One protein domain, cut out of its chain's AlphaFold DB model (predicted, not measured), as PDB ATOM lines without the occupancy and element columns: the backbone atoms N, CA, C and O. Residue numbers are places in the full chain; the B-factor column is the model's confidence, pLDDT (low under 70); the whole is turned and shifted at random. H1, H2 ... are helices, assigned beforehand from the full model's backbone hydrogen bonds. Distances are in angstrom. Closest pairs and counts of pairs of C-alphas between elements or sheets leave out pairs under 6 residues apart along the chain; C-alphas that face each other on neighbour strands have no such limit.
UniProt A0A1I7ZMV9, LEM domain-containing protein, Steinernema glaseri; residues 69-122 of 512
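What this domain is: This is residues 69 to 122 of the 512 residues of the protein "LEM domain-containing protein" of Steinernema glaseri (UniProt A0A1I7ZMV9). Two long helices, H1 then H2, run side by side in opposite ways and make a narrow, open U, joined at one end by a tight turn at Gly 93. The printed part has 54 residues, with two named helices that hold 52 of them and no named strand, and its class is all helix. The whole is loose, with a radius of gyration of the C-alphas of 13.3 A, and a rod of 41 by 19 by 8 A.

Where its parts are: Find C-alpha 70 at (191.307, 156.685, 157.951); from there H1, residues 70 to 92, runs 32.8 A. After Gly 93, H2, residues 94 to 122, runs 39.5 A to C-alpha 122 at (185.687, 147.334, 150.837), with a kink of 41 degrees near residue 101.

How they stand to each other: Look at Val 89 and Ala 97, the closest C-alphas, 5.4 A apart: H1, with residues 88 to 89 alone, and H2, with residues 96 to 97 alone, only just touch, with 3 pairs of C-alphas within 8 A, and only at the corner by their link. Their lines stand at a shallow tilt of 7 degrees, opposite ways. Every O i to N i+4 pair is within hydrogen-bond range in H1, and 21 of 25 in H2.

The domain as a whole: The C-alphas farthest apart are those of Gly 93 and Gly 122, 41.3 A. The printed part has no cut. Confidence is low, under 70, for instance at residues 106 to 122.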
ATOM      1  N   ASP A  69     191.103 156.359 162.798       66.69
ATOM      2  CA  ASP A  69     190.411 155.885 161.600       66.69
ATOM      3  C   ASP A  69     190.726 156.741 160.368       66.69
ATOM      4  O   ASP A  69     190.726 157.976 160.416       66.69
ATOM      5  N   TYR A  70     190.923 156.072 159.230       68.75
ATOM      6  CA  TYR A  70     191.307 156.685 157.951       68.75
ATOM      7  C   TYR A  70     190.355 157.814 157.504       68.75
ATOM      8  O   TYR A  70     190.782 158.779 156.862       68.75
ATOM      9  N   GLY A  71     189.072 157.731 157.879       80.19
ATOM     10  CA  GLY A  71     188.080 158.781 157.634       80.19
ATOM     11  C   GLY A  71     188.343 160.070 158.420       80.19
ATOM     12  O   GLY A  71     188.190 161.158 157.870       80.19
ATOM     13  N   ILE A  72     188.812 159.976 159.670       76.94
ATOM     14  CA  ILE A  72     189.138 161.151 160.493       76.94
ATOM     15  C   ILE A  72     190.407 161.834 159.969       76.94
ATOM     16  O   ILE A  72     190.432 163.061 159.877       76.94
ATOM     17  N   GLU A  73     191.430 161.070 159.561       76.19
ATOM     18  CA  GLU A  73     192.606 161.665 158.905       76.19
ATOM     19  C   GLU A  73     192.208 162.378 157.600       76.19
ATOM     20  O   GLU A  73     192.622 163.515 157.371       76.19
ATOM     21  N   SER A  74     191.349 161.753 156.786       78.88
ATOM     22  CA  SER A  74     190.860 162.336 155.528       78.88
ATOM     23  C   SER A  74     190.064 163.627 155.753       78.88
ATOM     24  O   SER A  74     190.295 164.613 155.054       78.88
ATOM     25  N   MET A  75     189.182 163.664 156.762       79.81
ATOM     26  CA  MET A  75     188.455 164.885 157.137       79.81
ATOM     27  C   MET A  75     189.399 166.001 157.596       79.81
ATOM     28  O   MET A  75     189.258 167.127 157.135       79.81
ATOM     29  N   ILE A  76     190.374 165.710 158.467       84.31
ATOM     30  CA  ILE A  76     191.309 166.730 158.972       84.31
ATOM     31  C   ILE A  76     192.149 167.314 157.828       84.31
ATOM     32  O   ILE A  76     192.323 168.531 157.761       84.31
ATOM     33  N   GLN A  77     192.624 166.477 156.897       82.94
ATOM     34  CA  GLN A  77     193.342 166.952 155.710       82.94
ATOM     35  C   GLN A  77     192.447 167.808 154.800       82.94
ATOM     36  O   GLN A  77     192.888 168.863 154.347       82.94
ATOM     37  N   PHE A  78     191.193 167.401 154.570       83.19
ATOM     38  CA  PHE A  78     190.243 168.173 153.767       83.19
ATOM     39  C   PHE A  78     189.909 169.527 154.408       83.19
ATOM     40  O   PHE A  78     190.018 170.551 153.741       83.19
ATOM     41  N   THR A  79     189.582 169.568 155.706       86.06
ATOM     42  CA  THR A  79     189.295 170.822 156.421       86.06
ATOM     43  C   THR A  79     190.506 171.759 156.426       86.06
ATOM     44  O   THR A  79     190.335 172.953 156.199       86.06
ATOM     45  N   ALA A  80     191.725 171.243 156.617       85.19
ATOM     46  CA  ALA A  80     192.940 172.059 156.560       85.19
ATOM     47  C   ALA A  80     193.187 172.650 155.158       85.19
ATOM     48  O   ALA A  80     193.498 173.833 155.044       85.19
ATOM     49  N   LEU A  81     193.010 171.853 154.096       85.94
ATOM     50  CA  LEU A  81     193.147 172.312 152.707       85.94
ATOM     51  C   LEU A  81     192.055 173.318 152.317       85.94
ATOM     52  O   LEU A  81     192.362 174.323 151.685       85.94
ATOM     53  N   TRP A  82     190.811 173.090 152.742       89.38
ATOM     54  CA  TRP A  82     189.701 174.022 152.538       89.38
ATOM     55  C   TRP A  82     189.950 175.363 153.239       89.38
ATOM     56  O   TRP A  82     189.750 176.416 152.641       89.38
ATOM     57  N   PHE A  83     190.443 175.350 154.480       84.44
ATOM     58  CA  PHE A  83     190.731 176.583 155.220       84.44
ATOM     59  C   PHE A  83     191.916 177.362 154.621       84.44
ATOM     60  O   PHE A  83     191.866 178.588 154.540       84.44
ATOM     61  N   LEU A  84     192.945 176.658 154.130       87.19
ATOM     62  CA  LEU A  84     194.039 177.244 153.344       87.19
ATOM     63  C   LEU A  84     193.538 177.873 152.037       87.19
ATOM     64  O   LEU A  84     193.943 178.986 151.715       87.19
ATOM     65  N   PHE A  85     192.637 177.200 151.316       86.19
ATOM     66  CA  PHE A  85     192.018 177.736 150.104       86.19
ATOM     67  C   PHE A  85     191.202 179.002 150.401       86.19
ATOM     68  O   PHE A  85     191.443 180.031 149.781       86.19
ATOM     69  N   MET A  86     190.320 178.978 151.407       87.88
ATOM     70  CA  MET A  86     189.523 180.151 151.799       87.88
ATOM     71  C   MET A  86     190.396 181.352 152.206       87.88
ATOM     72  O   MET A  86     190.093 182.476 151.814       87.88
ATOM     73  N   ARG A  87     191.504 181.132 152.931       80.81
ATOM     74  CA  ARG A  87     192.471 182.196 153.273       80.81
ATOM     75  C   ARG A  87     193.246 182.733 152.067       80.81
ATOM     76  O   ARG A  87     193.657 183.889 152.080       80.81
ATOM     77  N   LEU A  88     193.457 181.915 151.037       84.81
ATOM     78  CA  LEU A  88     194.095 182.348 149.795       84.81
ATOM     79  C   LEU A  88     193.120 183.177 148.940       84.81
ATOM     80  O   LEU A  88     193.486 184.263 148.502       84.81
ATOM     81  N   VAL A  89     191.855 182.749 148.825       86.50
ATOM     82  CA  VAL A  89     190.756 183.529 148.210       86.50
ATOM     83  C   VAL A  89     190.597 184.902 148.882       86.50
ATOM     84  O   VAL A  89     190.432 185.911 148.202       86.50
ATOM     85  N   GLU A  90     190.674 184.953 150.213       88.06
ATOM     86  CA  GLU A  90     190.584 186.189 151.008       88.06
ATOM     87  C   GLU A  90     191.776 187.142 150.786       88.06
ATOM     88  O   GLU A  90     191.618 188.356 150.901       88.06
ATOM     89  N   ARG A  91     192.961 186.609 150.453       85.12
ATOM     90  CA  ARG A  91     194.203 187.380 150.276       85.12
ATOM     91  C   ARG A  91     194.435 187.855 148.840       85.12
ATOM     92  O   ARG A  91     194.907 188.972 148.651       85.12
ATOM     93  N   GLU A  92     194.173 187.000 147.859       87.00
ATOM     94  CA  GLU A  92     194.467 187.240 146.432       87.00
ATOM     95  C   GLU A  92     193.212 187.693 145.656       87.00
ATOM     96  O   GLU A  92     193.296 188.200 144.540       87.00
ATOM     97  N   GLY A  93     192.038 187.610 146.291       83.94
ATOM     98  CA  GLY A  93     190.763 188.043 145.734       83.94
ATOM     99  C   GLY A  93     190.118 187.000 144.812       83.94
ATOM    100  O   GLY A  93     190.755 186.036 144.380       83.94
ATOM    101  N   PRO A  94     188.825 187.172 144.482       75.62
ATOM    102  CA  PRO A  94     188.067 186.161 143.748       75.62
ATOM    103  C   PRO A  94     188.573 185.930 142.315       75.62
ATOM    104  O   PRO A  94     188.424 184.829 141.802       75.62
ATOM    105  N   ALA A  95     189.192 186.933 141.679       73.31
ATOM    106  CA  ALA A  95     189.610 186.858 140.278       73.31
ATOM    107  C   ALA A  95     190.796 185.904 140.035       73.31
ATOM    108  O   ALA A  95     190.787 185.159 139.059       73.31
ATOM    109  N   GLU A  96     191.803 185.886 140.916       70.56
ATOM    110  CA  GLU A  96     192.934 184.947 140.790       70.56
ATOM    111  C   GLU A  96     192.602 183.575 141.401       70.56
ATOM    112  O   GLU A  96     193.083 182.534 140.939       70.56
ATOM    113  N   ALA A  97     191.680 183.548 142.370       66.62
ATOM    114  CA  ALA A  97     191.183 182.323 142.980       66.62
ATOM    115  C   ALA A  97     190.519 181.349 141.990       66.62
ATOM    116  O   ALA A  97     190.601 180.142 142.212       66.62
ATOM    117  N   GLU A  98     189.891 181.812 140.901       70.69
ATOM    118  CA  GLU A  98     189.264 180.918 139.910       70.69
ATOM    119  C   GLU A  98     190.282 179.969 139.251       70.69
ATOM    120  O   GLU A  98     190.026 178.766 139.145       70.69
ATOM    121  N   GLY A  99     191.477 180.459 138.901       75.25
ATOM    122  CA  GLY A  99     192.532 179.634 138.296       75.25
ATOM    123  C   GLY A  99     193.053 178.536 139.232       75.25
ATOM    124  O   GLY A  99     193.295 177.402 138.810       75.25
ATOM    125  N   LEU A 100     193.166 178.841 140.527       66.50
ATOM    126  CA  LEU A 100     193.549 177.865 141.552       66.50
ATOM    127  C   LEU A 100     192.386 176.942 141.946       66.50
ATOM    128  O   LEU A 100     192.624 175.769 142.241       66.50
ATOM    129  N   SER A 101     191.144 177.427 141.887       65.38
ATOM    130  CA  SER A 101     189.923 176.648 142.113       65.38
ATOM    131  C   SER A 101     189.783 175.512 141.098       65.38
ATOM    132  O   SER A 101     189.505 174.382 141.494       65.38
ATOM    133  N   VAL A 102     190.075 175.757 139.814       69.44
ATOM    134  CA  VAL A 102     190.081 174.702 138.780       69.44
ATOM    135  C   VAL A 102     191.144 173.637 139.086       69.44
ATOM    136  O   VAL A 102     190.812 172.456 139.217       69.44
ATOM    137  N   MET A 103     192.408 174.032 139.294       62.75
ATOM    138  CA  MET A 103     193.500 173.071 139.538       62.75
ATOM    139  C   MET A 103     193.345 172.275 140.847       62.75
ATOM    140  O   MET A 103     193.684 171.088 140.902       62.75
ATOM    141  N   LEU A 104     192.845 172.902 141.916       71.44
ATOM    142  CA  LEU A 104     192.573 172.215 143.181       71.44
ATOM    143  C   LEU A 104     191.287 171.387 143.105       71.44
ATOM    144  O   LEU A 104     191.262 170.275 143.631       71.44
ATOM    145  N   GLY A 105     190.254 171.880 142.423       70.25
ATOM    146  CA  GLY A 105     188.962 171.221 142.253       70.25
ATOM    147  C   GLY A 105     189.086 169.862 141.574       70.25
ATOM    148  O   GLY A 105     188.645 168.860 142.140       70.25
ATOM    149  N   GLU A 106     189.753 169.783 140.421       61.56
ATOM    150  CA  GLU A 106     189.978 168.509 139.717       61.56
ATOM    151  C   GLU A 106     190.810 167.522 140.556       61.56
ATOM    152  O   GLU A 106     190.478 166.338 140.673       61.56
ATOM    153  N   SER A 107     191.866 168.015 141.213       62.38
ATOM    154  CA  SER A 107     192.761 167.204 142.048       62.38
ATOM    155  C   SER A 107     192.067 166.652 143.302       62.38
ATOM    156  O   SER A 107     192.248 165.482 143.658       62.38
ATOM    157  N   LEU A 108     191.244 167.467 143.971       61.06
ATOM    158  CA  LEU A 108     190.532 167.090 145.193       61.06
ATOM    159  C   LEU A 108     189.298 166.234 144.899       61.06
ATOM    160  O   LEU A 108     189.119 165.214 145.561       61.06
ATOM    161  N   THR A 109     188.489 166.573 143.892       56.69
ATOM    162  CA  THR A 109     187.319 165.756 143.513       56.69
ATOM    163  C   THR A 109     187.740 164.362 143.052       56.69
ATOM    164  O   THR A 109     187.206 163.377 143.559       56.69
ATOM    165  N   SER A 110     188.766 164.247 142.202       59.28
ATOM    166  CA  SER A 110     189.312 162.954 141.762       59.28
ATOM    167  C   SER A 110     189.788 162.087 142.941       59.28
ATOM    168  O   SER A 110     189.492 160.887 143.014       59.28
ATOM    169  N   ARG A 111     190.451 162.695 143.937       61.22
ATOM    170  CA  ARG A 111     190.905 162.004 145.161       61.22
ATOM    171  C   ARG A 111     189.765 161.625 146.105       61.22
ATOM    172  O   ARG A 111     189.799 160.538 146.678       61.22
ATOM    173  N   LEU A 112     188.756 162.479 146.263       50.75
ATOM    174  CA  LEU A 112     187.585 162.195 147.098       50.75
ATOM    175  C   LEU A 112     186.730 161.079 146.488       50.75
ATOM    176  O   LEU A 112     186.392 160.130 147.190       50.75
ATOM    177  N   VAL A 113     186.468 161.129 145.178       58.12
ATOM    178  CA  VAL A 113     185.722 160.093 144.445       58.12
ATOM    179  C   VAL A 113     186.450 158.746 144.490       58.12
ATOM    180  O   VAL A 113     185.823 157.726 144.770       58.12
ATOM    181  N   THR A 114     187.773 158.716 144.290       58.03
ATOM    182  CA  THR A 114     188.535 157.455 144.392       58.03
ATOM    183  C   THR A 114     188.628 156.919 145.823       58.03
ATOM    184  O   THR A 114     188.538 155.708 146.010       58.03
ATOM    185  N   SER A 115     188.738 157.781 146.840       56.56
ATOM    186  CA  SER A 115     188.698 157.370 148.254       56.56
ATOM    187  C   SER A 115     187.327 156.801 148.653       56.56
ATOM    188  O   SER A 115     187.235 155.739 149.274       56.56
ATOM    189  N   TRP A 116     186.244 157.459 148.229       52.66
ATOM    190  CA  TRP A 116     184.869 157.031 148.488       52.66
ATOM    191  C   TRP A 116     184.554 155.682 147.820       52.66
ATOM    192  O   TRP A 116     184.129 154.750 148.502       52.66
ATOM    193  N   LEU A 117     184.896 155.517 146.535       53.03
ATOM    194  CA  LEU A 117     184.753 154.244 145.809       53.03
ATOM    195  C   LEU A 117     185.539 153.091 146.456       53.03
ATOM    196  O   LEU A 117     185.021 151.981 146.573       53.03
ATOM    197  N   MET A 118     186.769 153.341 146.923       56.03
ATOM    198  CA  MET A 118     187.566 152.336 147.646       56.03
ATOM    199  C   MET A 118     186.939 151.945 148.994       56.03
ATOM    200  O   MET A 118     187.164 150.834 149.473       56.03
ATOM    201  N   THR A 119     186.136 152.830 149.591       51.22
ATOM    202  CA  THR A 119     185.431 152.568 150.852       51.22
ATOM    203  C   THR A 119     184.174 151.714 150.620       51.22
ATOM    204  O   THR A 119     183.965 150.740 151.344       51.22
ATOM    205  N   GLU A 120     183.390 151.986 149.567       46.72
ATOM    206  CA  GLU A 120     182.265 151.120 149.162       46.72
ATOM    207  C   GLU A 120     182.717 149.719 148.711       46.72
ATOM    208  O   GLU A 120     182.120 148.707 149.094       46.72
ATOM    209  N   GLU A 121     183.781 149.615 147.905       46.97
ATOM    210  CA  GLU A 121     184.227 148.309 147.396       46.97
ATOM    211  C   GLU A 121     184.875 147.431 148.488       46.97
ATOM    212  O   GLU A 121     185.021 146.216 148.303       46.97
ATOM    213  N   GLY A 122     185.235 148.028 149.632       40.84
ATOM    214  CA  GLY A 122     185.687 147.334 150.837       40.84
ATOM    215  C   GLY A 122     184.541 146.697 151.627       40.84
ATOM    216  O   GLY A 122     184.590 145.500 151.924       40.84
TER     217      GLY A 122